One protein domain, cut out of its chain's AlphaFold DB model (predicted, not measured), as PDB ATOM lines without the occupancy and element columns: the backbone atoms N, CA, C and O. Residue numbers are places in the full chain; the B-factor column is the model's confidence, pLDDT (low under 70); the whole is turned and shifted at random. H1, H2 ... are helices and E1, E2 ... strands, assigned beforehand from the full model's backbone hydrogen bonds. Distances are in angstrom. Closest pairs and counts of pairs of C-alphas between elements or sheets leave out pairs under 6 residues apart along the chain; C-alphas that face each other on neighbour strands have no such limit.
ATOM      1  N   ARG A  99       3.639  37.402  27.974       78.62
ATOM      2  CA  ARG A  99       2.514  37.131  28.880       78.62
ATOM      3  C   ARG A  99       2.844  36.000  29.829       78.62
ATOM      4  O   ARG A  99       3.346  34.962  29.408       78.62
ATOM      5  N   CYS A 100       2.478  36.186  31.095       80.62
ATOM      6  CA  CYS A 100       2.493  35.108  32.068       80.62
ATOM      7  C   CYS A 100       1.500  34.022  31.616       80.62
ATOM      8  O   CYS A 100       0.309  34.322  31.491       80.62
ATOM      9  N   PRO A 101       1.931  32.766  31.417       83.06
ATOM     10  CA  PRO A 101       1.043  31.691  30.988       83.06
ATOM     11  C   PRO A 101      -0.003  31.330  32.054       83.06
ATOM     12  O   PRO A 101      -1.058  30.800  31.719       83.06
ATOM     13  N   ALA A 102       0.250  31.646  33.330       87.69
ATOM     14  CA  ALA A 102      -0.668  31.338  34.424       87.69
ATOM     15  C   ALA A 102      -1.833  32.337  34.547       87.69
ATOM     16  O   ALA A 102      -2.976  31.926  34.735       87.69
ATOM     17  N   CYS A 103      -1.567  33.647  34.470       86.69
ATOM     18  CA  CYS A 103      -2.584  34.686  34.700       86.69
ATOM     19  C   CYS A 103      -2.860  35.590  33.490       86.69
ATOM     20  O   CYS A 103      -3.744  36.443  33.554       86.69
ATOM     21  N   GLY A 104      -2.109  35.444  32.396       81.75
ATOM     22  CA  GLY A 104      -2.241  36.257  31.185       81.75
ATOM     23  C   GLY A 104      -1.740  37.699  31.320       81.75
ATOM     24  O   GLY A 104      -1.803  38.454  30.342       81.75
ATOM     25  N   THR A 105      -1.244  38.090  32.503       80.12
ATOM     26  CA  THR A 105      -0.668  39.416  32.738       80.12
ATOM     27  C   THR A 105       0.492  39.653  31.787       80.12
ATOM     28  O   THR A 105       1.372  38.805  31.632       80.12
ATOM     29  N   VAL A 106       0.476  40.827  31.164       76.31
ATOM     30  CA  VAL A 106       1.552  41.294  30.299       76.31
ATOM     31  C   VAL A 106       2.781  41.608  31.160       76.31
ATOM     32  O   VAL A 106       2.702  42.381  32.109       76.31
ATOM     33  N   MET A 107       3.902  40.991  30.815       71.25
ATOM     34  CA  MET A 107       5.238  41.107  31.401       71.25
ATOM     35  C   MET A 107       6.120  42.031  30.536       71.25
ATOM     36  O   MET A 107       7.295  41.760  30.312       71.25
ATOM     37  N   ASP A 108       5.506  43.090  30.006       64.44
ATOM     38  CA  ASP A 108       6.102  44.128  29.157       64.44
ATOM     39  C   ASP A 108       7.138  44.943  29.951       64.44
ATOM     40  O   ASP A 108       6.834  45.399  31.050       64.44
ATOM     41  N   GLY A 109       8.346  45.121  29.404       55.06
ATOM     42  CA  GLY A 109       9.404  45.972  29.969       55.06
ATOM     43  C   GLY A 109       9.412  47.425  29.459       55.06
ATOM     44  O   GLY A 109      10.133  48.256  30.005       55.06
ATOM     45  N   GLU A 110       8.629  47.758  28.434       53.12
ATOM     46  CA  GLU A 110       8.431  49.109  27.881       53.12
ATOM     47  C   GLU A 110       7.284  49.877  28.567       53.12
ATOM     48  O   GLU A 110       7.210  51.113  28.510       53.12
ATOM     49  N   GLY A 111       6.384  49.168  29.248       59.16
ATOM     50  CA  GLY A 111       5.279  49.752  29.992       59.16
ATOM     51  C   GLY A 111       5.757  50.631  31.153       59.16
ATOM     52  O   GLY A 111       6.533  50.215  32.005       59.16
ATOM     53  N   LYS A 112       5.212  51.848  31.281       59.22
ATOM     54  CA  LYS A 112       5.544  52.792  32.378       59.22
ATOM     55  C   LYS A 112       5.007  52.386  33.763       59.22
ATOM     56  O   LYS A 112       4.978  53.218  34.669       59.22
ATOM     57  N   SER A 113       4.499  51.165  33.923       73.00
ATOM     58  CA  SER A 113       3.919  50.719  35.192       73.00
ATOM     59  C   SER A 113       5.006  50.219  36.147       73.00
ATOM     60  O   SER A 113       6.001  49.641  35.716       73.00
ATOM     61  N   ASP A 114       4.806  50.383  37.456       79.94
ATOM     62  CA  ASP A 114       5.744  49.838  38.448       79.94
ATOM     63  C   ASP A 114       5.834  48.300  38.380       79.94
ATOM     64  O   ASP A 114       6.884  47.732  38.672       79.94
ATOM     65  N   GLN A 115       4.762  47.627  37.943       76.50
ATOM     66  CA  GLN A 115       4.738  46.174  37.746       76.50
ATOM     67  C   GLN A 115       5.627  45.733  36.576       76.50
ATOM     68  O   GLN A 115       6.383  44.777  36.720       76.50
ATOM     69  N   ALA A 116       5.578  46.451  35.452       74.25
ATOM     70  CA  ALA A 116       6.441  46.220  34.293       74.25
ATOM     71  C   ALA A 116       7.927  46.314  34.669       74.25
ATOM     72  O   ALA A 116       8.695  45.380  34.434       74.25
ATOM     73  N   ARG A 117       8.315  47.394  35.365       77.12
ATOM     74  CA  ARG A 117       9.694  47.577  35.843       77.12
ATOM     75  C   ARG A 117      10.124  46.464  36.802       77.12
ATOM     76  O   ARG A 117      11.187  45.885  36.613       77.12
ATOM     77  N   ALA A 118       9.292  46.126  37.787       81.56
ATOM     78  CA  ALA A 118       9.600  45.054  38.735       81.56
ATOM     79  C   ALA A 118       9.744  43.686  38.043       81.56
ATOM     80  O   ALA A 118      10.571  42.866  38.438       81.56
ATOM     81  N   GLN A 119       8.955  43.429  36.997       82.50
ATOM     82  CA  GLN A 119       9.068  42.195  36.225       82.50
ATOM     83  C   GLN A 119      10.370  42.150  35.424       82.50
ATOM     84  O   GLN A 119      11.026  41.109  35.386       82.50
ATOM     85  N   GLN A 120      10.755  43.272  34.819       78.00
ATOM     86  CA  GLN A 120      12.010  43.408  34.092       78.00
ATOM     87  C   GLN A 120      13.224  43.206  35.014       78.00
ATOM     88  O   GLN A 120      14.143  42.471  34.658       78.00
ATOM     89  N   GLU A 121      13.204  43.793  36.215       81.62
ATOM     90  CA  GLU A 121      14.237  43.593  37.241       81.62
ATOM     91  C   GLU A 121      14.390  42.105  37.600       81.62
ATOM     92  O   GLU A 121      15.504  41.586  37.557       81.62
ATOM     93  N   ARG A 122      13.283  41.380  37.826       83.31
ATOM     94  CA  ARG A 122      13.317  39.927  38.093       83.31
ATOM     95  C   ARG A 122      13.901  39.111  36.939       83.31
ATOM     96  O   ARG A 122      14.651  38.169  37.178       83.31
ATOM     97  N   CYS A 123      13.573  39.452  35.692       81.25
ATOM     98  CA  CYS A 123      14.156  38.775  34.531       81.25
ATOM     99  C   CYS A 123      15.668  39.038  34.430       81.25
ATOM    100  O   CYS A 123      16.431  38.115  34.159       81.25
ATOM    101  N   PHE A 124      16.125  40.267  34.696       79.81
ATOM    102  CA  PHE A 124      17.558  40.575  34.719       79.81
ATOM    103  C   PHE A 124      18.304  39.849  35.843       79.81
ATOM    104  O   PHE A 124      19.413  39.362  35.621       79.81
ATOM    105  N   GLU A 125      17.708  39.736  37.030       82.81
ATOM    106  CA  GLU A 125      18.263  38.939  38.129       82.81
ATOM    107  C   GLU A 125      18.404  37.465  37.739       82.81
ATOM    108  O   GLU A 125      19.472  36.885  37.951       82.81
ATOM    109  N   LEU A 126      17.378  36.885  37.102       84.50
ATOM    110  CA  LEU A 126      17.447  35.529  36.557       84.50
ATOM    111  C   LEU A 126      18.623  35.381  35.588       84.50
ATOM    112  O   LEU A 126      19.376  34.426  35.713       84.50
ATOM    113  N   PHE A 127      18.828  36.319  34.659       81.38
ATOM    114  CA  PHE A 127      19.928  36.235  33.689       81.38
ATOM    115  C   PHE A 127      21.312  36.271  34.342       81.38
ATOM    116  O   PHE A 127      22.205  35.529  33.929       81.38
ATOM    117  N   ASN A 128      21.490  37.085  35.385       81.19
ATOM    118  CA  ASN A 128      22.741  37.116  36.142       81.19
ATOM    119  C   ASN A 128      23.003  35.765  36.823       81.19
ATOM    120  O   ASN A 128      24.072  35.180  36.659       81.19
ATOM    121  N   VAL A 129      21.999  35.222  37.519       83.69
ATOM    122  CA  VAL A 129      22.095  33.899  38.161       83.69
ATOM    123  C   VAL A 129      22.322  32.803  37.123       83.69
ATOM    124  O   VAL A 129      23.119  31.888  37.346       83.69
ATOM    125  N   TYR A 130      21.655  32.916  35.976       84.06
ATOM    126  CA  TYR A 130      21.741  31.960  34.892       84.06
ATOM    127  C   TYR A 130      23.183  31.785  34.437       84.06
ATOM    128  O   TYR A 130      23.673  30.660  34.398       84.06
ATOM    129  N   PHE A 131      23.914  32.875  34.193       81.19
ATOM    130  CA  PHE A 131      25.310  32.813  33.754       81.19
ATOM    131  C   PHE A 131      26.305  32.352  34.822       81.19
ATOM    132  O   PHE A 131      27.303  31.713  34.468       81.19
ATOM    133  N   ASP A 132      25.993  32.525  36.101       81.56
ATOM    134  CA  ASP A 132      26.894  32.150  37.194       81.56
ATOM    135  C   ASP A 132      26.694  30.702  37.692       81.56
ATOM    136  O   ASP A 132      27.643  30.083  38.174       81.56
ATOM    137  N   GLY A 133      25.503  30.112  37.520       75.69
ATOM    138  CA  GLY A 133      25.162  28.776  38.046       75.69
ATOM    139  C   GLY A 133      25.850  27.576  37.367       75.69
ATOM    140  O   GLY A 133      26.330  27.655  36.237       75.69
ATOM    141  N   GLU A 134      25.911  26.417  38.021       74.69
ATOM    142  CA  GLU A 134      26.295  25.158  37.345       74.69
ATOM    143  C   GLU A 134      25.101  24.471  36.677       74.69
ATOM    144  O   GLU A 134      25.252  23.939  35.580       74.69
ATOM    145  N   ASP A 135      23.936  24.561  37.321       75.19
ATOM    146  CA  ASP A 135      22.631  24.079  36.863       75.19
ATOM    147  C   ASP A 135      21.602  25.196  37.121       75.19
ATOM    148  O   ASP A 135      20.948  25.233  38.170       75.19
ATOM    149  N   PRO A 136      21.624  26.253  36.294       75.31
ATOM    150  CA  PRO A 136      20.820  27.431  36.548       75.31
ATOM    151  C   PRO A 136      19.333  27.168  36.289       75.31
ATOM    152  O   PRO A 136      18.952  26.542  35.310       75.31
ATOM    153  N   SER A 137      18.480  27.729  37.145       82.31
ATOM    154  CA  SER A 137      17.038  27.742  36.902       82.31
ATOM    155  C   SER A 137      16.693  28.555  35.647       82.31
ATOM    156  O   SER A 137      17.337  29.568  35.371       82.31
ATOM    157  N   HIS A 138      15.625  28.161  34.953       84.44
ATOM    158  CA  HIS A 138      14.952  28.965  33.921       84.44
ATOM    159  C   HIS A 138      13.700  29.676  34.450       84.44
ATOM    160  O   HIS A 138      13.021  30.393  33.721       84.44
ATOM    161  N   GLU A 139      13.375  29.486  35.726       88.06
ATOM    162  CA  GLU A 139      12.139  29.974  36.322       88.06
ATOM    163  C   GLU A 139      12.247  31.437  36.762       88.06
ATOM    164  O   GLU A 139      13.163  31.826  37.493       88.06
ATOM    165  N   VAL A 140      11.241  32.235  36.404       86.06
ATOM    166  CA  VAL A 140      11.015  33.592  36.907       86.06
ATOM    167  C   VAL A 140       9.625  33.698  37.531       86.06
ATOM    168  O   VAL A 140       8.621  33.274  36.962       86.06
ATOM    169  N   ALA A 141       9.536  34.302  38.717       88.69
ATOM    170  CA  ALA A 141       8.252  34.514  39.379       88.69
ATOM    171  C   ALA A 141       7.495  35.708  38.772       88.69
ATOM    172  O   ALA A 141       8.012  36.833  38.748       88.69
ATOM    173  N   CYS A 142       6.238  35.501  38.369       86.38
ATOM    174  CA  CYS A 142       5.357  36.571  37.899       86.38
ATOM    175  C   CYS A 142       5.078  37.591  39.015       86.38
ATOM    176  O   CYS A 142       4.677  37.226  40.118       86.38
ATOM    177  N   VAL A 143       5.230  38.888  38.742       85.94
ATOM    178  CA  VAL A 143       4.954  39.947  39.737       85.94
ATOM    179  C   VAL A 143       3.473  40.102  40.097       85.94
ATOM    180  O   VAL A 143       3.163  40.699  41.123       85.94
ATOM    181  N   ALA A 144       2.556  39.600  39.264       86.00
ATOM    182  CA  ALA A 144       1.117  39.777  39.460       86.00
ATOM    183  C   ALA A 144       0.453  38.620  40.216       86.00
ATOM    184  O   ALA A 144      -0.414  38.861  41.051       86.00
ATOM    185  N   CYS A 145       0.826  37.374  39.911       89.75
ATOM    186  CA  CYS A 145       0.225  36.182  40.519       89.75
ATOM    187  C   CYS A 145       1.219  35.305  41.286       89.75
ATOM    188  O   CYS A 145       0.815  34.265  41.797       89.75
ATOM    189  N   GLU A 146       2.501  35.688  41.327       91.19
ATOM    190  CA  GLU A 146       3.590  34.967  42.008       91.19
ATOM    191  C   GLU A 146       3.861  33.546  41.493       91.19
ATOM    192  O   GLU A 146       4.716  32.848  42.032       91.19
ATOM    193  N   ALA A 147       3.192  33.125  40.416       90.38
ATOM    194  CA  ALA A 147       3.466  31.848  39.776       90.38
ATOM    195  C   ALA A 147       4.919  31.794  39.285       90.38
ATOM    196  O   ALA A 147       5.396  32.743  38.653       90.38
ATOM    197  N   SER A 148       5.587  30.673  39.563       91.00
ATOM    198  CA  SER A 148       6.847  30.303  38.919       91.00
ATOM    199  C   SER A 148       6.561  29.957  37.464       91.00
ATOM    200  O   SER A 148       5.627  29.200  37.183       91.00
ATOM    201  N   VAL A 149       7.292  30.587  36.554       85.62
ATOM    202  CA  VAL A 149       7.131  30.415  35.116       85.62
ATOM    203  C   VAL A 149       8.500  30.184  34.497       85.62
ATOM    204  O   VAL A 149       9.379  31.034  34.645       85.62
ATOM    205  N   ASP A 150       8.649  29.102  33.739       86.50
ATOM    206  CA  ASP A 150       9.782  28.929  32.833       86.50
ATOM    207  C   ASP A 150       9.812  30.090  31.832       86.50
ATOM    208  O   ASP A 150       8.847  30.343  31.103       86.50
ATOM    209  N   ILE A 151      10.928  30.811  31.794       82.00
ATOM    210  CA  ILE A 151      11.114  31.948  30.905       82.00
ATOM    211  C   ILE A 151      10.981  31.556  29.425       82.00
ATOM    212  O   ILE A 151      10.480  32.359  28.645       82.00
ATOM    213  N   ASN A 152      11.315  30.321  29.040       80.94
ATOM    214  CA  ASN A 152      11.107  29.800  27.684       80.94
ATOM    215  C   ASN A 152       9.639  29.434  27.381       80.94
ATOM    216  O   ASN A 152       9.289  29.178  26.231       80.94
ATOM    217  N   ALA A 153       8.759  29.419  28.387       80.19
ATOM    218  CA  ALA A 153       7.317  29.235  28.211       80.19
ATOM    219  C   ALA A 153       6.558  30.563  28.035       80.19
ATOM    220  O   ALA A 153       5.331  30.565  27.876       80.19
ATOM    221  N   LEU A 154       7.257  31.702  28.076       75.44
ATOM    222  CA  LEU A 154       6.650  32.996  27.793       75.44
ATOM    223  C   LEU A 154       6.216  33.073  26.325       75.44
ATOM    224  O   LEU A 154       6.854  32.546  25.414       75.44
ATOM    225  N   VAL A 155       5.091  33.747  26.106       68.69
ATOM    226  CA  VAL A 155       4.469  33.887  24.787       68.69
ATOM    227  C   VAL A 155       4.616  35.329  24.317       68.69
ATOM    228  O   VAL A 155       4.248  36.234  25.062       68.69
ATOM    229  N   ASP A 156       5.094  35.532  23.089       69.50
ATOM    230  CA  ASP A 156       5.114  36.818  22.381       69.50
ATOM    231  C   ASP A 156       4.111  36.782  21.218       69.50
ATOM    232  O   ASP A 156       4.195  35.930  20.337       69.50
ATOM    233  N   ASP A 157       3.109  37.663  21.252       65.62
ATOM    234  CA  ASP A 157       2.036  37.753  20.241       65.62
ATOM    235  C   ASP A 157       1.364  36.403  19.882       65.62
ATOM    236  O   ASP A 157       1.022  36.114  18.737       65.62
ATOM    237  N   GLY A 158       1.187  35.533  20.881       62.38
ATOM    238  CA  GLY A 158       0.572  34.211  20.706       62.38
ATOM    239  C   GLY A 158       1.528  33.097  20.259       62.38
ATOM    240  O   GLY A 158       1.086  31.952  20.160       62.38
ATOM    241  N   ALA A 159       2.813  33.390  20.042       62.03
ATOM    242  CA  ALA A 159       3.840  32.402  19.716       62.03
ATOM    243  C   ALA A 159       4.784  32.146  20.911       62.03
ATOM    244  O   ALA A 159       5.161  33.096  21.602       62.03
ATOM    245  N   PRO A 160       5.190  30.890  21.173       63.41
ATOM    246  CA  PRO A 160       6.270  30.596  22.113       63.41
ATOM    247  C   PRO A 160       7.544  31.346  21.724       63.41
ATOM    248  O   PRO A 160       7.871  31.434  20.537       63.41
ATOM    249  N   THR A 161       8.260  31.873  22.713       69.06
ATOM    250  CA  THR A 161       9.539  32.548  22.489       69.06
ATOM    251  C   THR A 161      10.690  31.784  23.127       69.06
ATOM    252  O   THR A 161      10.561  31.186  24.191       69.06
TER     253      THR A 161
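This is residues 99 to 161 of the 201 residues of an uncharacterized protein of Jannaschia sp. EhC01 (UniProt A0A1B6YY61). With little regular structure, the domain is one long helix, H1, beside the E1 side of a small antiparallel hairpin, E1 and E2, with unnamed stretches before and after. The named elements, in the order H1, E1, E2, hold only 25 of the 63 printed residues; the class is mixed. The whole is compact, radius of gyration of the C-alphas 11.5 A, and spans 32 by 24 by 19 A.

Start with residues 99 to 113, which have no named element. Find C-alpha 114 at (5.744, 49.838, 38.448); from there H1, residues 114 to 132, runs 27.6 A. Next come E1, residues 139 to 141, and E2, residues 148 to 150, ending at (9.782, 28.929, 32.833).

In the hairpin, look for N 140 and O 149, 2.8 A apart, within hydrogen-bond range. The closest C-alphas of H1 and E1, Cys 123 and Val 140, are 6.5 A apart; H1 and E2 are apart. In H1 every O i to N i+4 pair is within hydrogen-bond range.

The printed part has no cut, and both links are short. Confidence is under 70 at residues 108 to 112 and 155 to 161.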